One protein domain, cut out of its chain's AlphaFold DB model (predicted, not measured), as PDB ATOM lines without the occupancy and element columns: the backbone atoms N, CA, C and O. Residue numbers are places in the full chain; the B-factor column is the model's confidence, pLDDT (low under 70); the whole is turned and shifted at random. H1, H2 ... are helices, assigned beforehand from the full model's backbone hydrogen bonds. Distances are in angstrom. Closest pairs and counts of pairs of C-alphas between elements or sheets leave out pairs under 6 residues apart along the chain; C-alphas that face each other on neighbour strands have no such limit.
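AT A GLANCE: This is residues 135 to 268 of the 289 residues of an uncharacterized protein of Gallaecimonas pentaromativorans (UniProt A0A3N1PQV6). This is an elongated zigzag of helices folding back and forth, with H6 nearest the middle: H2 packs on H5, H5 on H6, and H8 on both H6 and H7. Short H1 lies at one end of the length and short H9 and H10 at the other, while H3, H4 and H11 come near the last residue of H6. The printed part has 134 residues, with eleven named helices, H1 to H11 in order along the chain, and no named strand; its class is all helix. It is compact, with a radius of gyration of the C-alphas of 15.1 A, and spans 43 by 28 by 25 A.

HOW THE PARTS SIT: H1, residues 135 to 138, touches H2, residues 144 to 155; their closest C-alphas, of Ala 138 and Leu 144, are 6.0 A apart. With residues 144 to 149 alone, H2 touches H5, residues 173 to 186, at a steep tilt of 42 degrees, the same way; the closest C-alphas, of Gly 145 and Ser 179, are 3.9 A apart. H3, residues 160 to 163, and H4, residues 165 to 169, meet only through their link. H4 is close to H5 but not clearly touching, with the C-alphas of Trp 168 and Val 176 closest at 5.5 A. The hub is H6, residues 189 to 198. H5 touches it with residues 180 to 184 alone, and the two form a hairpin at a shallow tilt of 17 degrees, with the C-alphas of Ala 184 and Leu 192 closest at 6.2 A. H6 touches H8, residues 214 to 228, at a shallow tilt of 8 degrees, the same way; the C-alphas of Gly 197 and Asn 223 are closest, at 4.5 A. H7, residues 202 to 210, forms a hairpin with H8 at 26 degrees, with the C-alphas of Gly 202 and Leu 227 closest at 5.5 A. H9, residues 232 to 236, and H10, residues 248 to 252, are close but not clearly touching, with the C-alphas of Asn 232 and Leu 250 closest at 5.8 A. H11, residues 259 to 266, is close to H8 but not clearly touching, with the C-alphas of Tyr 226 and Phe 261 closest at 6.3 A. Every O i to N i+4 pair is within hydrogen-bond range in H4, H6 and H9, against 6 of 8 in H2, 8 of 10 in H5, 3 of 5 in H7, 9 of 11 in H8, 3 of 4 in H11 and 0 of 1 in H10, where 2 of 2 O i to N i+3 pairs are; H1 and H3 are too short for such a pair.

IN THESE COORDINATES: H1 begins at C-alpha 135, (-11.403, -16.920, -15.311). From first to last C-alpha H2 measures 16.0 A, H5 20.8 A and H8 21.4 A. H8 ends at C-alpha 228, (-21.779, -19.330, -42.563), and H11 at C-alpha 266, (-21.674, -9.207, -29.070).

THE WHOLE: The two C-alphas farthest apart, of Leu 136 and Asp 248, are 44.5 A apart. The printed part has no cut, and the link from H9 to H10, 11 residues, is long. The mean pLDDT of the printed part is 73.8; it is under 70 at residues 202, 206, 209 to 210 and 227 to 268.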
ATOM      1  N   TRP A 135     -10.825 -17.663 -14.201       85.06
ATOM      2  CA  TRP A 135     -11.403 -16.920 -15.311       85.06
ATOM      3  C   TRP A 135     -10.426 -15.861 -15.833       85.06
ATOM      4  O   TRP A 135     -10.253 -15.734 -17.043       85.06
ATOM      5  N   LEU A 136      -9.699 -15.156 -14.954       82.50
ATOM      6  CA  LEU A 136      -8.636 -14.239 -15.390       82.50
ATOM      7  C   LEU A 136      -7.522 -14.974 -16.139       82.50
ATOM      8  O   LEU A 136      -7.016 -14.450 -17.130       82.50
ATOM      9  N   LEU A 137      -7.151 -16.176 -15.695       83.62
ATOM     10  CA  LEU A 137      -6.191 -17.012 -16.417       83.62
ATOM     11  C   LEU A 137      -6.740 -17.404 -17.795       83.62
ATOM     12  O   LEU A 137      -6.053 -17.210 -18.796       83.62
ATOM     13  N   ALA A 138      -8.004 -17.830 -17.864       86.88
ATOM     14  CA  ALA A 138      -8.666 -18.206 -19.108       86.88
ATOM     15  C   ALA A 138      -8.776 -17.041 -20.107       86.88
ATOM     16  O   ALA A 138      -8.714 -17.263 -21.313       86.88
ATOM     17  N   THR A 139      -8.871 -15.784 -19.646       84.25
ATOM     18  CA  THR A 139      -8.894 -14.617 -20.559       84.25
ATOM     19  C   THR A 139      -7.603 -14.420 -21.355       84.25
ATOM     20  O   THR A 139      -7.596 -13.629 -22.295       84.25
ATOM     21  N   ARG A 140      -6.521 -15.130 -21.012       84.19
ATOM     22  CA  ARG A 140      -5.283 -15.173 -21.808       84.19
ATOM     23  C   ARG A 140      -5.366 -16.141 -22.991       84.19
ATOM     24  O   ARG A 140      -4.436 -16.191 -23.781       84.19
ATOM     25  N   GLY A 141      -6.457 -16.902 -23.102       80.56
ATOM     26  CA  GLY A 141      -6.679 -17.862 -24.181       80.56
ATOM     27  C   GLY A 141      -5.886 -19.165 -24.045       80.56
ATOM     28  O   GLY A 141      -5.786 -19.908 -25.016       80.56
ATOM     29  N   GLU A 142      -5.332 -19.446 -22.863       86.75
ATOM     30  CA  GLU A 142      -4.491 -20.615 -22.581       86.75
ATOM     31  C   GLU A 142      -5.200 -21.601 -21.641       86.75
ATOM     32  O   GLU A 142      -5.933 -21.194 -20.738       86.75
ATOM     33  N   GLN A 143      -4.929 -22.903 -21.809       90.44
ATOM     34  CA  GLN A 143      -5.427 -23.985 -20.944       90.44
ATOM     35  C   GLN A 143      -6.962 -24.035 -20.825       90.44
ATOM     36  O   GLN A 143      -7.503 -24.495 -19.811       90.44
ATOM     37  N   LEU A 144      -7.689 -23.601 -21.857       91.56
ATOM     38  CA  LEU A 144      -9.148 -23.529 -21.836       91.56
ATOM     39  C   LEU A 144      -9.786 -24.906 -21.642       91.56
ATOM     40  O   LEU A 144     -10.790 -25.010 -20.942       91.56
ATOM     41  N   GLY A 145      -9.179 -25.972 -22.175       90.19
ATOM     42  CA  GLY A 145      -9.634 -27.352 -21.952       90.19
ATOM     43  C   GLY A 145      -9.710 -27.755 -20.472       90.19
ATOM     44  O   GLY A 145     -10.542 -28.579 -20.104       90.19
ATOM     45  N   LYS A 146      -8.882 -27.149 -19.612       91.75
ATOM     46  CA  LYS A 146      -8.882 -27.379 -18.160       91.75
ATOM     47  C   LYS A 146      -9.734 -26.350 -17.415       91.75
ATOM     48  O   LYS A 146     -10.489 -26.717 -16.520       91.75
ATOM     49  N   LEU A 147      -9.589 -25.070 -17.759       92.44
ATOM     50  CA  LEU A 147     -10.202 -23.969 -17.012       92.44
ATOM     51  C   LEU A 147     -11.713 -23.871 -17.252       92.44
ATOM     52  O   LEU A 147     -12.466 -23.603 -16.320       92.44
ATOM     53  N   VAL A 148     -12.182 -24.124 -18.477       93.50
ATOM     54  CA  VAL A 148     -13.605 -23.987 -18.821       93.50
ATOM     55  C   VAL A 148     -14.504 -24.955 -18.034       93.50
ATOM     56  O   VAL A 148     -15.496 -24.480 -17.489       93.50
ATOM     57  N   PRO A 149     -14.178 -26.254 -17.878       92.94
ATOM     58  CA  PRO A 149     -14.917 -27.149 -16.981       92.94
ATOM     59  C   PRO A 149     -15.009 -26.662 -15.530       92.94
ATOM     60  O   PRO A 149     -16.070 -26.759 -14.918       92.94
ATOM     61  N   ALA A 150     -13.924 -26.111 -14.976       91.81
ATOM     62  CA  ALA A 150     -13.915 -25.602 -13.604       91.81
ATOM     63  C   ALA A 150     -14.839 -24.381 -13.450       91.81
ATOM     64  O   ALA A 150     -15.649 -24.317 -12.526       91.81
ATOM     65  N   LEU A 151     -14.778 -23.450 -14.405       91.25
ATOM     66  CA  LEU A 151     -15.661 -22.282 -14.460       91.25
ATOM     67  C   LEU A 151     -17.123 -22.676 -14.674       91.25
ATOM     68  O   LEU A 151     -18.022 -22.092 -14.069       91.25
ATOM     69  N   TRP A 152     -17.360 -23.692 -15.502       92.69
ATOM     70  CA  TRP A 152     -18.685 -24.253 -15.725       92.69
ATOM     71  C   TRP A 152     -19.266 -24.830 -14.439       92.69
ATOM     72  O   TRP A 152     -20.397 -24.504 -14.094       92.69
ATOM     73  N   ALA A 153     -18.485 -25.619 -13.697       91.31
ATOM     74  CA  ALA A 153     -18.899 -26.173 -12.412       91.31
ATOM     75  C   ALA A 153     -19.201 -25.075 -11.379       91.31
ATOM     76  O   ALA A 153     -20.201 -25.165 -10.672       91.31
ATOM     77  N   LEU A 154     -18.392 -24.008 -11.339       89.25
ATOM     78  CA  LEU A 154     -18.573 -22.883 -10.415       89.25
ATOM     79  C   LEU A 154     -19.920 -22.164 -10.597       89.25
ATOM     80  O   LEU A 154     -20.507 -21.710  -9.619       89.25
ATOM     81  N   CYS A 155     -20.412 -22.056 -11.835       86.44
ATOM     82  CA  CYS A 155     -21.687 -21.397 -12.144       86.44
ATOM     83  C   CYS A 155     -22.811 -22.355 -12.560       86.44
ATOM     84  O   CYS A 155     -23.869 -21.885 -12.972       86.44
ATOM     85  N   ALA A 156     -22.591 -23.672 -12.495       88.50
ATOM     86  CA  ALA A 156     -23.482 -24.689 -13.060       88.50
ATOM     87  C   ALA A 156     -23.906 -24.389 -14.518       88.50
ATOM     88  O   ALA A 156     -25.062 -24.568 -14.896       88.50
ATOM     89  N   GLY A 157     -22.986 -23.854 -15.326       86.25
ATOM     90  CA  GLY A 157     -23.258 -23.426 -16.702       86.25
ATOM     91  C   GLY A 157     -24.178 -22.206 -16.836       86.25
ATOM     92  O   GLY A 157     -24.527 -21.820 -17.953       86.25
ATOM     93  N   HIS A 158     -24.581 -21.562 -15.737       84.50
ATOM     94  CA  HIS A 158     -25.470 -20.410 -15.795       84.50
ATOM     95  C   HIS A 158     -24.834 -19.287 -16.615       84.50
ATOM     96  O   HIS A 158     -23.675 -18.916 -16.408       84.50
ATOM     97  N   GLN A 159     -25.610 -18.730 -17.550       80.12
ATOM     98  CA  GLN A 159     -25.201 -17.566 -18.338       80.12
ATOM     99  C   GLN A 159     -23.908 -17.781 -19.158       80.12
ATOM    100  O   GLN A 159     -23.242 -16.812 -19.531       80.12
ATOM    101  N   TRP A 160     -23.573 -19.035 -19.499       88.06
ATOM    102  CA  TRP A 160     -22.381 -19.385 -20.285       88.06
ATOM    103  C   TRP A 160     -22.277 -18.638 -21.609       88.06
ATOM    104  O   TRP A 160     -21.172 -18.297 -22.035       88.06
ATOM    105  N   GLN A 161     -23.413 -18.288 -22.222       81.12
ATOM    106  CA  GLN A 161     -23.454 -17.532 -23.471       81.12
ATOM    107  C   GLN A 161     -22.790 -16.149 -23.356       81.12
ATOM    108  O   GLN A 161     -22.473 -15.548 -24.384       81.12
ATOM    109  N   TYR A 162     -22.594 -15.642 -22.135       76.00
ATOM    110  CA  TYR A 162     -22.028 -14.322 -21.863       76.00
ATOM    111  C   TYR A 162     -20.590 -14.357 -21.355       76.00
ATOM    112  O   TYR A 162     -19.884 -13.364 -21.524       76.00
ATOM    113  N   TRP A 163     -20.148 -15.456 -20.739       82.25
ATOM    114  CA  TRP A 163     -18.797 -15.540 -20.180       82.25
ATOM    115  C   TRP A 163     -17.849 -16.429 -20.981       82.25
ATOM    116  O   TRP A 163     -16.650 -16.175 -20.931       82.25
ATOM    117  N   LEU A 164     -18.342 -17.419 -21.735       87.06
ATOM    118  CA  LEU A 164     -17.495 -18.363 -22.471       87.06
ATOM    119  C   LEU A 164     -17.044 -17.848 -23.854       87.06
ATOM    120  O   LEU A 164     -15.845 -17.917 -24.133       87.06
ATOM    121  N   PRO A 165     -17.912 -17.263 -24.707       84.12
ATOM    122  CA  PRO A 165     -17.468 -16.742 -26.002       84.12
ATOM    123  C   PRO A 165     -16.358 -15.673 -25.940       84.12
ATOM    124  O   PRO A 165     -15.459 -15.734 -26.783       84.12
ATOM    125  N   PRO A 166     -16.319 -14.758 -24.944       77.44
ATOM    126  CA  PRO A 166     -15.188 -13.843 -24.783       77.44
ATOM    127  C   PRO A 166     -13.845 -14.551 -24.560       77.44
ATOM    128  O   PRO A 166     -12.810 -14.036 -24.979       77.44
ATOM    129  N   LEU A 167     -13.844 -15.725 -23.915       85.19
ATOM    130  CA  LEU A 167     -12.631 -16.526 -23.710       85.19
ATOM    131  C   LEU A 167     -12.173 -17.153 -25.027       85.19
ATOM    132  O   LEU A 167     -10.988 -17.124 -25.346       85.19
ATOM    133  N   TRP A 168     -13.117 -17.664 -25.821       85.88
ATOM    134  CA  TRP A 168     -12.820 -18.243 -27.131       85.88
ATOM    135  C   TRP A 168     -12.234 -17.237 -28.116       85.88
ATOM    136  O   TRP A 168     -11.389 -17.608 -28.919       85.88
ATOM    137  N   GLN A 169     -12.636 -15.967 -28.043       78.69
ATOM    138  CA  GLN A 169     -12.100 -14.920 -28.914       78.69
ATOM    139  C   GLN A 169     -10.586 -14.715 -28.754       78.69
ATOM    140  O   GLN A 169      -9.910 -14.350 -29.712       78.69
ATOM    141  N   GLN A 170     -10.063 -14.901 -27.543       77.25
ATOM    142  CA  GLN A 170      -8.648 -14.677 -27.234       77.25
ATOM    143  C   GLN A 170      -7.802 -15.944 -27.425       77.25
ATOM    144  O   GLN A 170      -6.594 -15.914 -27.208       77.25
ATOM    145  N   ALA A 171      -8.427 -17.063 -27.795       85.12
ATOM    146  CA  ALA A 171      -7.812 -18.378 -27.795       85.12
ATOM    147  C   ALA A 171      -7.535 -18.894 -29.210       85.12
ATOM    148  O   ALA A 171      -8.192 -18.526 -30.181       85.12
ATOM    149  N   SER A 172      -6.564 -19.801 -29.319       88.56
ATOM    150  CA  SER A 172      -6.337 -20.533 -30.566       88.56
ATOM    151  C   SER A 172      -7.495 -21.494 -30.859       88.56
ATOM    152  O   SER A 172      -8.176 -21.962 -29.944       88.56
ATOM    153  N   GLU A 173      -7.678 -21.879 -32.126       86.75
ATOM    154  CA  GLU A 173      -8.697 -22.876 -32.490       86.75
ATOM    155  C   GLU A 173      -8.545 -24.189 -31.702       86.75
ATOM    156  O   GLU A 173      -9.541 -24.820 -31.350       86.75
ATOM    157  N   ALA A 174      -7.304 -24.598 -31.405       89.12
ATOM    158  CA  ALA A 174      -7.019 -25.807 -30.636       89.12
ATOM    159  C   ALA A 174      -7.558 -25.713 -29.200       89.12
ATOM    160  O   ALA A 174      -8.171 -26.662 -28.716       89.12
ATOM    161  N   GLU A 175      -7.392 -24.561 -28.551       92.31
ATOM    162  CA  GLU A 175      -7.885 -24.302 -27.194       92.31
ATOM    163  C   GLU A 175      -9.413 -24.201 -27.148       92.31
ATOM    164  O   GLU A 175     -10.052 -24.783 -26.268       92.31
ATOM    165  N   VAL A 176     -10.027 -23.543 -28.138       89.88
ATOM    166  CA  VAL A 176     -11.492 -23.496 -28.273       89.88
ATOM    167  C   VAL A 176     -12.055 -24.912 -28.411       89.88
ATOM    168  O   VAL A 176     -12.955 -25.299 -27.665       89.88
ATOM    169  N   VAL A 177     -11.481 -25.729 -29.295       89.88
ATOM    170  CA  VAL A 177     -11.897 -27.127 -29.494       89.88
ATOM    171  C   VAL A 177     -11.680 -27.962 -28.237       89.88
ATOM    172  O   VAL A 177     -12.568 -28.729 -27.865       89.88
ATOM    173  N   ALA A 178     -10.537 -27.810 -27.566       92.31
ATOM    174  CA  ALA A 178     -10.252 -28.514 -26.321       92.31
ATOM    175  C   ALA A 178     -11.300 -28.193 -25.247       92.31
ATOM    176  O   ALA A 178     -11.786 -29.103 -24.581       92.31
ATOM    177  N   SER A 179     -11.707 -26.926 -25.125       94.69
ATOM    178  CA  SER A 179     -12.745 -26.516 -24.174       94.69
ATOM    179  C   SER A 179     -14.130 -27.089 -24.493       94.69
ATOM    180  O   SER A 179     -14.811 -27.562 -23.588       94.69
ATOM    181  N   ILE A 180     -14.527 -27.125 -25.772       93.44
ATOM    182  CA  ILE A 180     -15.810 -27.706 -26.200       93.44
ATOM    183  C   ILE A 180     -15.820 -29.211 -25.935       93.44
ATOM    184  O   ILE A 180     -16.778 -29.727 -25.365       93.44
ATOM    185  N   ASN A 181     -14.737 -29.912 -26.276       92.56
ATOM    186  CA  ASN A 181     -14.608 -31.344 -26.011       92.56
ATOM    187  C   ASN A 181     -14.627 -31.659 -24.508       92.56
ATOM    188  O   ASN A 181     -15.200 -32.666 -24.104       92.56
ATOM    189  N   ALA A 182     -14.029 -30.802 -23.677       94.25
ATOM    190  CA  ALA A 182     -14.031 -30.968 -22.226       94.25
ATOM    191  C   ALA A 182     -15.414 -30.718 -21.592       94.25
ATOM    192  O   ALA A 182     -15.740 -31.322 -20.568       94.25
ATOM    193  N   LEU A 183     -16.236 -29.853 -22.200       95.12
ATOM    194  CA  LEU A 183     -17.619 -29.609 -21.778       95.12
ATOM    195  C   LEU A 183     -18.614 -30.640 -22.305       95.12
ATOM    196  O   LEU A 183     -19.598 -30.903 -21.624       95.12
ATOM    197  N   ALA A 184     -18.370 -31.243 -23.471       92.56
ATOM    198  CA  ALA A 184     -19.277 -32.198 -24.107       92.56
ATOM    199  C   ALA A 184     -19.862 -33.283 -23.171       92.56
ATOM    200  O   ALA A 184     -21.062 -33.522 -23.261       92.56
ATOM    201  N   PRO A 185     -19.105 -33.915 -22.246       92.62
ATOM    202  CA  PRO A 185     -19.676 -34.913 -21.332       92.62
ATOM    203  C   PRO A 185     -20.518 -34.330 -20.180       92.62
ATOM    204  O   PRO A 185     -21.093 -35.095 -19.412       92.62
ATOM    205  N   GLN A 186     -20.557 -33.007 -20.010       92.31
ATOM    206  CA  GLN A 186     -21.203 -32.314 -18.885       92.31
ATOM    207  C   GLN A 186     -22.472 -31.552 -19.288       92.31
ATOM    208  O   GLN A 186     -23.119 -30.950 -18.431       92.31
ATOM    209  N   VAL A 187     -22.808 -31.534 -20.579       94.19
ATOM    210  CA  VAL A 187     -23.896 -30.724 -21.133       94.19
ATOM    211  C   VAL A 187     -24.832 -31.575 -21.984       94.19
ATOM    212  O   VAL A 187     -24.441 -32.621 -22.499       94.19
ATOM    213  N   ASP A 188     -26.073 -31.122 -22.139       92.88
ATOM    214  CA  ASP A 188     -27.020 -31.746 -23.061       92.88
ATOM    215  C   ASP A 188     -26.681 -31.455 -24.536       92.88
ATOM    216  O   ASP A 188     -25.856 -30.597 -24.868       92.88
ATOM    217  N   GLU A 189     -27.325 -32.191 -25.446       89.81
ATOM    218  CA  GLU A 189     -27.080 -32.072 -26.888       89.81
ATOM    219  C   GLU A 189     -27.421 -30.677 -27.435       89.81
ATOM    220  O   GLU A 189     -26.723 -30.180 -28.319       89.81
ATOM    221  N   VAL A 190     -28.458 -30.022 -26.900       91.69
ATOM    222  CA  VAL A 190     -28.863 -28.668 -27.316       91.69
ATOM    223  C   VAL A 190     -27.751 -27.675 -26.989       91.69
ATOM    224  O   VAL A 190     -27.282 -26.947 -27.863       91.69
ATOM    225  N   THR A 191     -27.273 -27.704 -25.749       91.94
ATOM    226  CA  THR A 191     -26.178 -26.872 -25.257       91.94
ATOM    227  C   THR A 191     -24.901 -27.154 -26.039       91.94
ATOM    228  O   THR A 191     -24.203 -26.217 -26.415       91.94
ATOM    229  N   LEU A 192     -24.604 -28.417 -26.360       91.69
ATOM    230  CA  LEU A 192     -23.443 -28.769 -27.177       91.69
ATOM    231  C   LEU A 192     -23.517 -28.163 -28.589       91.69
ATOM    232  O   LEU A 192     -22.532 -27.593 -29.065       91.69
ATOM    233  N   VAL A 193     -24.680 -28.231 -29.245       89.44
ATOM    234  CA  VAL A 193     -24.899 -27.596 -30.555       89.44
ATOM    235  C   VAL A 193     -24.739 -26.075 -30.460       89.44
ATOM    236  O   VAL A 193     -24.082 -25.467 -31.312       89.44
ATOM    237  N   GLU A 194     -25.279 -25.449 -29.413       88.50
ATOM    238  CA  GLU A 194     -25.111 -24.013 -29.180       88.50
ATOM    239  C   GLU A 194     -23.652 -23.622 -28.909       88.50
ATOM    240  O   GLU A 194     -23.198 -22.591 -29.416       88.50
ATOM    241  N   LEU A 195     -22.906 -24.424 -28.142       90.25
ATOM    242  CA  LEU A 195     -21.480 -24.216 -27.882       90.25
ATOM    243  C   LEU A 195     -20.705 -24.222 -29.203       90.25
ATOM    244  O   LEU A 195     -19.960 -23.284 -29.488       90.25
ATOM    245  N   MET A 196     -20.939 -25.227 -30.052       87.38
ATOM    246  CA  MET A 196     -20.305 -25.315 -31.369       87.38
ATOM    247  C   MET A 196     -20.655 -24.123 -32.260       87.38
ATOM    248  O   MET A 196     -19.768 -23.556 -32.897       87.38
ATOM    249  N   GLY A 197     -21.914 -23.690 -32.287       81.00
ATOM    250  CA  GLY A 197     -22.308 -22.536 -33.092       81.00
ATOM    251  C   GLY A 197     -21.741 -21.207 -32.593       81.00
ATOM    252  O   GLY A 197     -21.256 -20.401 -33.385       81.00
ATOM    253  N   ARG A 198     -21.728 -20.976 -31.275       81.88
ATOM    254  CA  ARG A 198     -21.165 -19.756 -30.668       81.88
ATOM    255  C   ARG A 198     -19.637 -19.724 -30.669       81.88
ATOM    256  O   ARG A 198     -19.063 -18.648 -30.511       81.88
ATOM    257  N   SER A 199     -18.990 -20.864 -30.907       80.31
ATOM    258  CA  SER A 199     -17.533 -20.979 -31.015       80.31
ATOM    259  C   SER A 199     -16.930 -20.274 -32.218       80.31
ATOM    260  O   SER A 199     -15.716 -20.287 -32.322       80.31
ATOM    261  N   HIS A 200     -17.737 -19.735 -33.143       72.06
ATOM    262  CA  HIS A 200     -17.315 -19.113 -34.410       72.06
ATOM    263  C   HIS A 200     -16.474 -20.014 -35.345       72.06
ATOM    264  O   HIS A 200     -16.144 -19.611 -36.461       72.06
ATOM    265  N   LEU A 201     -16.175 -21.254 -34.948       74.38
ATOM    266  CA  LEU A 201     -15.342 -22.177 -35.701       74.38
ATOM    267  C   LEU A 201     -16.158 -22.891 -36.784       74.38
ATOM    268  O   LEU A 201     -16.834 -23.892 -36.542       74.38
ATOM    269  N   GLY A 202     -16.017 -22.444 -38.035       65.56
ATOM    270  CA  GLY A 202     -16.692 -23.063 -39.182       65.56
ATOM    271  C   GLY A 202     -16.324 -24.540 -39.429       65.56
ATOM    272  O   GLY A 202     -16.978 -25.204 -40.230       65.56
ATOM    273  N   ARG A 203     -15.295 -25.084 -38.763       72.88
ATOM    274  CA  ARG A 203     -14.946 -26.520 -38.801       72.88
ATOM    275  C   ARG A 203     -15.987 -27.430 -38.144       72.88
ATOM    276  O   ARG A 203     -15.952 -28.629 -38.392       72.88
ATOM    277  N   PHE A 204     -16.914 -26.893 -37.348       76.75
ATOM    278  CA  PHE A 204     -18.036 -27.670 -36.809       76.75
ATOM    279  C   PHE A 204     -19.212 -27.800 -37.787       76.75
ATOM    280  O   PHE A 204     -20.087 -28.632 -37.568       76.75
ATOM    281  N   LEU A 205     -19.221 -27.042 -38.890       70.31
ATOM    282  CA  LEU A 205     -20.292 -27.099 -39.892       70.31
ATOM    283  C   LEU A 205     -20.556 -28.508 -40.445       70.31
ATOM    284  O   LEU A 205     -21.727 -28.885 -40.482       70.31
ATOM    285  N   PRO A 206     -19.534 -29.309 -40.823       67.69
ATOM    286  CA  PRO A 206     -19.757 -30.683 -41.268       67.69
ATOM    287  C   PRO A 206     -20.491 -31.525 -40.225       67.69
ATOM    288  O   PRO A 206     -21.471 -32.185 -40.546       67.69
ATOM    289  N   TRP A 207     -20.070 -31.445 -38.960       78.56
ATOM    290  CA  TRP A 207     -20.689 -32.196 -37.868       78.56
ATOM    291  C   TRP A 207     -22.135 -31.759 -37.617       78.56
ATOM    292  O   TRP A 207     -23.027 -32.591 -37.514       78.56
ATOM    293  N   LEU A 208     -22.400 -30.451 -37.609       77.69
ATOM    294  CA  LEU A 208     -23.768 -29.939 -37.513       77.69
ATOM    295  C   LEU A 208     -24.628 -30.423 -38.692       77.69
ATOM    296  O   LEU A 208     -25.799 -30.731 -38.514       77.69
ATOM    297  N   GLY A 209     -24.048 -30.531 -39.893       68.19
ATOM    298  CA  GLY A 209     -24.713 -31.031 -41.104       68.19
ATOM    299  C   GLY A 209     -25.158 -32.491 -41.043       68.19
ATOM    300  O   GLY A 209     -26.076 -32.873 -41.771       68.19
ATOM    301  N   THR A 210     -24.547 -33.308 -40.181       69.31
ATOM    302  CA  THR A 210     -24.890 -34.733 -40.038       69.31
ATOM    303  C   THR A 210     -25.898 -35.005 -38.934       69.31
ATOM    304  O   THR A 210     -26.451 -36.106 -38.887       69.31
ATOM    305  N   LEU A 211     -26.201 -34.026 -38.078       78.94
ATOM    306  CA  LEU A 211     -27.242 -34.164 -37.068       78.94
ATOM    307  C   LEU A 211     -28.624 -34.218 -37.733       78.94
ATOM    308  O   LEU A 211     -29.153 -33.219 -38.212       78.94
ATOM    309  N   ARG A 212     -29.223 -35.413 -37.747       71.69
ATOM    310  CA  ARG A 212     -30.567 -35.677 -38.298       71.69
ATOM    311  C   ARG A 212     -31.666 -35.747 -37.232       71.69
ATOM    312  O   ARG A 212     -32.773 -36.179 -37.534       71.69
ATOM    313  N   GLN A 213     -31.371 -35.361 -35.991       78.19
ATOM    314  CA  GLN A 213     -32.322 -35.452 -34.885       78.19
ATOM    315  C   GLN A 213     -33.413 -34.368 -35.009       78.19
ATOM    316  O   GLN A 213     -33.073 -33.185 -34.951       78.19
ATOM    317  N   PRO A 214     -34.710 -34.722 -35.139       79.94
ATOM    318  CA  PRO A 214     -35.785 -33.739 -35.301       79.94
ATOM    319  C   PRO A 214     -35.863 -32.735 -34.149       79.94
ATOM    320  O   PRO A 214     -36.045 -31.547 -34.386       79.94
ATOM    321  N   GLN A 215     -35.637 -33.179 -32.909       84.19
ATOM    322  CA  GLN A 215     -35.608 -32.297 -31.736       84.19
ATOM    323  C   GLN A 215     -34.496 -31.231 -31.772       84.19
ATOM    324  O   GLN A 215     -34.584 -30.244 -31.049       84.19
ATOM    325  N   LEU A 216     -33.464 -31.406 -32.607       81.88
ATOM    326  CA  LEU A 216     -32.347 -30.466 -32.743       81.88
ATOM    327  C   LEU A 216     -32.407 -29.650 -34.042       81.88
ATOM    328  O   LEU A 216     -31.535 -28.814 -34.268       81.88
ATOM    329  N   SER A 217     -33.394 -29.873 -34.916       78.38
ATOM    330  CA  SER A 217     -33.366 -29.330 -36.281       78.38
ATOM    331  C   SER A 217     -33.311 -27.802 -36.316       78.38
ATOM    332  O   SER A 217     -32.572 -27.231 -37.116       78.38
ATOM    333  N   GLU A 218     -34.054 -27.138 -35.428       79.38
ATOM    334  CA  GLU A 218     -34.084 -25.676 -35.335       79.38
ATOM    335  C   GLU A 218     -32.740 -25.118 -34.844       79.38
ATOM    336  O   GLU A 218     -32.129 -24.284 -35.516       79.38
ATOM    337  N   VAL A 219     -32.217 -25.641 -33.729       82.25
ATOM    338  CA  VAL A 219     -30.949 -25.172 -33.145       82.25
ATOM    339  C   VAL A 219     -29.753 -25.465 -34.058       82.25
ATOM    340  O   VAL A 219     -28.847 -24.637 -34.179       82.25
ATOM    341  N   VAL A 220     -29.753 -26.597 -34.765       82.19
ATOM    342  CA  VAL A 220     -28.729 -26.935 -35.762       82.19
ATOM    343  C   VAL A 220     -28.778 -25.953 -36.930       82.19
ATOM    344  O   VAL A 220     -27.749 -25.357 -37.254       82.19
ATOM    345  N   MET A 221     -29.961 -25.728 -37.511       77.44
ATOM    346  CA  MET A 221     -30.144 -24.807 -38.636       77.44
ATOM    347  C   MET A 221     -29.683 -23.388 -38.277       77.44
ATOM    348  O   MET A 221     -28.949 -22.753 -39.036       77.44
ATOM    349  N   GLU A 222     -30.048 -22.891 -37.096       77.44
ATOM    350  CA  GLU A 222     -29.619 -21.571 -36.634       77.44
ATOM    351  C   GLU A 222     -28.102 -21.440 -36.490       77.44
ATOM    352  O   GLU A 222     -27.519 -20.428 -36.883       77.44
ATOM    353  N   ASN A 223     -27.450 -22.431 -35.878       78.94
ATOM    354  CA  ASN A 223     -26.008 -22.392 -35.653       78.94
ATOM    355  C   ASN A 223     -25.225 -22.568 -36.960       78.94
ATOM    356  O   ASN A 223     -24.189 -21.928 -37.140       78.94
ATOM    357  N   GLN A 224     -25.759 -23.334 -37.913       74.38
ATOM    358  CA  GLN A 224     -25.228 -23.398 -39.272       74.38
ATOM    359  C   GLN A 224     -25.340 -22.054 -39.999       74.38
ATOM    360  O   GLN A 224     -24.345 -21.591 -40.549       74.38
ATOM    361  N   LEU A 225     -26.504 -21.394 -39.969       70.69
ATOM    362  CA  LEU A 225     -26.695 -20.065 -40.573       70.69
ATOM    363  C   LEU A 225     -25.740 -19.016 -39.985       70.69
ATOM    364  O   LEU A 225     -25.192 -18.187 -40.712       70.69
ATOM    365  N   TYR A 226     -25.502 -19.070 -38.674       70.50
ATOM    366  CA  TYR A 226     -24.561 -18.175 -38.005       70.50
ATOM    367  C   TYR A 226     -23.117 -18.382 -38.481       70.50
ATOM    368  O   TYR A 226     -22.456 -17.431 -38.895       70.50
ATOM    369  N   LEU A 227     -22.630 -19.628 -38.451       69.44
ATOM    370  CA  LEU A 227     -21.247 -19.969 -38.804       69.44
ATOM    371  C   LEU A 227     -20.911 -19.684 -40.276       69.44
ATOM    372  O   LEU A 227     -19.741 -19.577 -40.644       69.44
ATOM    373  N   THR A 228     -21.926 -19.564 -41.123       66.19
ATOM    374  CA  THR A 228     -21.779 -19.330 -42.563       66.19
ATOM    375  C   THR A 228     -21.963 -17.865 -42.925       66.19
ATOM    376  O   THR A 228     -21.642 -17.466 -44.042       66.19
ATOM    377  N   GLY A 229     -22.443 -17.047 -41.980       56.88
ATOM    378  CA  GLY A 229     -22.758 -15.639 -42.200       56.88
ATOM    379  C   GLY A 229     -23.866 -15.422 -43.231       56.88
ATOM    380  O   GLY A 229     -23.924 -14.348 -43.821       56.88
ATOM    381  N   GLY A 230     -24.694 -16.439 -43.489       52.34
ATOM    382  CA  GLY A 230     -25.668 -16.417 -44.583       52.34
ATOM    383  C   GLY A 230     -25.046 -16.484 -45.986       52.34
ATOM    384  O   GLY A 230     -25.740 -16.249 -46.971       52.34
ATOM    385  N   ASP A 231     -23.749 -16.795 -46.112       52.62
ATOM    386  CA  ASP A 231     -23.088 -16.943 -47.408       52.62
ATOM    387  C   ASP A 231     -23.220 -18.383 -47.924       52.62
ATOM    388  O   ASP A 231     -22.491 -19.302 -47.538       52.62
ATOM    389  N   ASN A 232     -24.151 -18.549 -48.860       52.09
ATOM    390  CA  ASN A 232     -24.416 -19.788 -49.579       52.09
ATOM    391  C   ASN A 232     -23.173 -20.396 -50.247       52.09
ATOM    392  O   ASN A 232     -23.050 -21.622 -50.313       52.09
ATOM    393  N   LYS A 233     -22.225 -19.569 -50.707       53.28
ATOM    394  CA  LYS A 233     -21.002 -20.031 -51.373       53.28
ATOM    395  C   LYS A 233     -20.044 -20.695 -50.381       53.28
ATOM    396  O   LYS A 233     -19.506 -21.759 -50.667       53.28
ATOM    397  N   ARG A 234     -19.916 -20.140 -49.169       52.69
ATOM    398  CA  ARG A 234     -19.098 -20.725 -48.084       52.69
ATOM    399  C   ARG A 234     -19.626 -22.062 -47.575       52.69
ATOM    400  O   ARG A 234     -18.853 -22.820 -46.992       52.69
ATOM    401  N   ILE A 235     -20.919 -22.331 -47.747       50.59
ATOM    402  CA  ILE A 235     -21.532 -23.618 -47.405       50.59
ATOM    403  C   ILE A 235     -21.350 -24.619 -48.545       50.59
ATOM    404  O   ILE A 235     -20.926 -25.741 -48.293       50.59
ATOM    405  N   ALA A 236     -21.616 -24.205 -49.789       52.25
ATOM    406  CA  ALA A 236     -21.500 -25.062 -50.971       52.25
ATOM    407  C   ALA A 236     -20.067 -25.575 -51.196       52.25
ATOM    408  O   ALA A 236     -19.867 -26.689 -51.669       52.25
ATOM    409  N   GLU A 237     -19.061 -24.780 -50.820       54.66
ATOM    410  CA  GLU A 237     -17.643 -25.149 -50.915       54.66
ATOM    411  C   GLU A 237     -17.165 -26.049 -49.759       54.66
ATOM    412  O   GLU A 237     -16.028 -26.527 -49.780       54.66
ATOM    413  N   ARG A 238     -17.997 -26.301 -48.737       54.75
ATOM    414  CA  ARG A 238     -17.630 -27.132 -47.582       54.75
ATOM    415  C   ARG A 238     -18.205 -28.536 -47.699       54.75
ATOM    416  O   ARG A 238     -19.378 -28.741 -47.991       54.75
ATOM    417  N   GLN A 239     -17.349 -29.515 -47.423       42.91
ATOM    418  CA  GLN A 239     -17.690 -30.930 -47.487       42.91
ATOM    419  C   GLN A 239     -17.983 -31.481 -46.095       42.91
ATOM    420  O   GLN A 239     -17.267 -31.185 -45.135       42.91
ATOM    421  N   CYS A 240     -18.985 -32.353 -46.006       36.88
ATOM    422  CA  CYS A 240     -19.113 -33.276 -44.892       36.88
ATOM    423  C   CYS A 240     -18.821 -34.693 -45.369       36.88
ATOM    424  O   CYS A 240     -19.512 -35.205 -46.243       36.88
ATOM    425  N   TRP A 241     -17.780 -35.318 -44.808       30.83
ATOM    426  CA  TRP A 241     -17.362 -36.679 -45.170       30.83
ATOM    427  C   TRP A 241     -17.192 -36.890 -46.687       30.83
ATOM    428  O   TRP A 241     -17.552 -37.931 -47.227       30.83
ATOM    429  N   GLY A 242     -16.655 -35.882 -47.383       32.38
ATOM    430  CA  GLY A 242     -16.428 -35.932 -48.832       32.38
ATOM    431  C   GLY A 242     -17.675 -35.716 -49.695       32.38
ATOM    432  O   GLY A 242     -17.570 -35.788 -50.915       32.38
ATOM    433  N   GLN A 243     -18.836 -35.424 -49.099       35.19
ATOM    434  CA  GLN A 243     -20.056 -35.063 -49.822       35.19
ATOM    435  C   GLN A 243     -20.319 -33.560 -49.716       35.19
ATOM    436  O   GLN A 243     -20.149 -32.957 -48.650       35.19
ATOM    437  N   ALA A 244     -20.715 -32.954 -50.837       50.31
ATOM    438  CA  ALA A 244     -21.213 -31.589 -50.854       50.31
ATOM    439  C   ALA A 244     -22.502 -31.512 -50.024       50.31
ATOM    440  O   ALA A 244     -23.334 -32.420 -50.052       50.31
ATOM    441  N   LEU A 245     -22.667 -30.430 -49.269       50.25
ATOM    442  CA  LEU A 245     -23.954 -30.118 -48.664       50.25
ATOM    443  C   LEU A 245     -24.901 -29.761 -49.825       50.25
ATOM    444  O   LEU A 245     -24.709 -28.737 -50.460       50.25
ATOM    445  N   GLU A 246     -25.883 -30.597 -50.168       46.38
ATOM    446  CA  GLU A 246     -26.853 -30.336 -51.251       46.38
ATOM    447  C   GLU A 246     -28.289 -30.264 -50.693       46.38
ATOM    448  O   GLU A 246     -28.636 -31.013 -49.779       46.38
ATOM    449  N   GLY A 247     -29.117 -29.325 -51.184       51.12
ATOM    450  CA  GLY A 247     -30.539 -29.190 -50.810       51.12
ATOM    451  C   GLY A 247     -31.112 -27.758 -50.779       51.12
ATOM    452  O   GLY A 247     -30.395 -26.773 -50.945       51.12
ATOM    453  N   ASP A 248     -32.424 -27.651 -50.512       44.97
ATOM    454  CA  ASP A 248     -33.225 -26.404 -50.416       44.97
ATOM    455  C   ASP A 248     -32.746 -25.393 -49.348       44.97
ATOM    456  O   ASP A 248     -33.259 -24.277 -49.262       44.97
ATOM    457  N   TRP A 249     -31.733 -25.750 -48.560       42.25
ATOM    458  CA  TRP A 249     -31.140 -24.933 -47.500       42.25
ATOM    459  C   TRP A 249     -30.535 -23.613 -48.020       42.25
ATOM    460  O   TRP A 249     -30.566 -22.606 -47.313       42.25
ATOM    461  N   LEU A 250     -30.075 -23.578 -49.280       42.19
ATOM    462  CA  LEU A 250     -29.566 -22.383 -49.975       42.19
ATOM    463  C   LEU A 250     -30.610 -21.256 -50.106       42.19
ATOM    464  O   LEU A 250     -30.256 -20.095 -50.302       42.19
ATOM    465  N   LYS A 251     -31.907 -21.573 -50.019       48.62
ATOM    466  CA  LYS A 251     -32.991 -20.589 -50.189       48.62
ATOM    467  C   LYS A 251     -33.306 -19.803 -48.910       48.62
ATOM    468  O   LYS A 251     -34.077 -18.853 -48.971       48.62
ATOM    469  N   LEU A 252     -32.729 -20.193 -47.770       46.84
ATOM    470  CA  LEU A 252     -33.067 -19.658 -46.443       46.84
ATOM    471  C   LEU A 252     -32.016 -18.700 -45.869       46.84
ATOM    472  O   LEU A 252     -32.202 -18.200 -44.763       46.84
ATOM    473  N   ALA A 253     -30.912 -18.450 -46.576       45.81
ATOM    474  CA  ALA A 253     -29.836 -17.604 -46.079       45.81
ATOM    475  C   ALA A 253     -30.146 -16.108 -46.319       45.81
ATOM    476  O   ALA A 253     -30.175 -15.664 -47.470       45.81
ATOM    477  N   PRO A 254     -30.390 -15.303 -45.266       46.19
ATOM    478  CA  PRO A 254     -30.649 -13.882 -45.439       46.19
ATOM    479  C   PRO A 254     -29.345 -13.135 -45.753       46.19
ATOM    480  O   PRO A 254     -28.331 -13.319 -45.083       46.19
ATOM    481  N   ALA A 255     -29.387 -12.220 -46.727       48.03
ATOM    482  CA  ALA A 255     -28.259 -11.359 -47.116       48.03
ATOM    483  C   ALA A 255     -27.839 -10.337 -46.032       48.03
ATOM    484  O   ALA A 255     -26.876  -9.592 -46.207       48.03
ATOM    485  N   GLN A 256     -28.565 -10.275 -44.912       51.88
ATOM    486  CA  GLN A 256     -28.274  -9.423 -43.766       51.88
ATOM    487  C   GLN A 256     -28.012 -10.289 -42.530       51.88
ATOM    488  O   GLN A 256     -28.781 -11.199 -42.225       51.88
ATOM    489  N   LEU A 257     -26.967  -9.954 -41.765       51.81
ATOM    490  CA  LEU A 257     -26.780 -10.473 -40.407       51.81
ATOM    491  C   LEU A 257     -27.984 -10.057 -39.551       51.81
ATOM    492  O   LEU A 257     -28.076  -8.900 -39.115       51.81
ATOM    493  N   THR A 258     -28.909 -11.001 -39.356       58.97
ATOM    494  CA  THR A 258     -30.163 -10.798 -38.620       58.97
ATOM    495  C   THR A 258     -29.880 -10.363 -37.184       58.97
ATOM    496  O   THR A 258     -28.830 -10.676 -36.609       58.97
ATOM    497  N   LEU A 259     -30.815  -9.626 -36.575       59.44
ATOM    498  CA  LEU A 259     -30.671  -9.133 -35.197       59.44
ATOM    499  C   LEU A 259     -30.341 -10.260 -34.200       59.44
ATOM    500  O   LEU A 259     -29.488 -10.081 -33.328       59.44
ATOM    501  N   LYS A 260     -30.936 -11.440 -34.399       61.69
ATOM    502  CA  LYS A 260     -30.673 -12.675 -33.647       61.69
ATOM    503  C   LYS A 260     -29.196 -13.094 -33.671       61.69
ATOM    504  O   LYS A 260     -28.646 -13.500 -32.650       61.69
ATOM    505  N   PHE A 261     -28.516 -12.943 -34.808       61.88
ATOM    506  CA  PHE A 261     -27.088 -13.253 -34.942       61.88
ATOM    507  C   PHE A 261     -26.182 -12.134 -34.420       61.88
ATOM    508  O   PHE A 261     -25.119 -12.414 -33.868       61.88
ATOM    509  N   ARG A 262     -26.615 -10.869 -34.496       59.34
ATOM    510  CA  ARG A 262     -25.874  -9.741 -33.900       59.34
ATOM    511  C   ARG A 262     -25.747  -9.863 -32.382       59.34
ATOM    512  O   ARG A 262     -24.697  -9.541 -31.838       59.34
ATOM    513  N   GLN A 263     -26.768 -10.390 -31.705       56.84
ATOM    514  CA  GLN A 263     -26.686 -10.698 -30.270       56.84
ATOM    515  C   GLN A 263     -25.584 -11.720 -29.947       56.84
ATOM    516  O   GLN A 263     -24.967 -11.638 -28.887       56.84
ATOM    517  N   ARG A 264     -25.305 -12.663 -30.858       59.72
ATOM    518  CA  ARG A 264     -24.226 -13.654 -30.705       59.72
ATOM    519  C   ARG A 264     -22.846 -13.040 -30.951       59.72
ATOM    520  O   ARG A 264     -21.933 -13.312 -30.178       59.72
ATOM    521  N   LEU A 265     -22.722 -12.160 -31.949       54.16
ATOM    522  CA  LEU A 265     -21.483 -11.421 -32.230       54.16
ATOM    523  C   LEU A 265     -21.048 -10.532 -31.055       54.16
ATOM    524  O   LEU A 265     -19.858 -10.350 -30.845       54.16
ATOM    525  N   TRP A 266     -21.985 -10.026 -30.250       52.78
ATOM    526  CA  TRP A 266     -21.674  -9.207 -29.070       52.78
ATOM    527  C   TRP A 266     -20.934  -9.950 -27.958       52.78
ATOM    528  O   TRP A 266     -20.126  -9.343 -27.259       52.78
ATOM    529  N   ALA A 267     -21.152 -11.258 -27.810       50.53
ATOM    530  CA  ALA A 267     -20.353 -12.072 -26.892       50.53
ATOM    531  C   ALA A 267     -18.888 -12.213 -27.369       50.53
ATOM    532  O   ALA A 267     -18.041 -12.677 -26.617       50.53
ATOM    533  N   LEU A 268     -18.594 -11.782 -28.601       48.94
ATOM    534  CA  LEU A 268     -17.260 -11.678 -29.193       48.94
ATOM    535  C   LEU A 268     -16.763 -10.219 -29.240       48.94
ATOM    536  O   LEU A 268     -15.814  -9.910 -29.957       48.94
TER     537      LEU A 268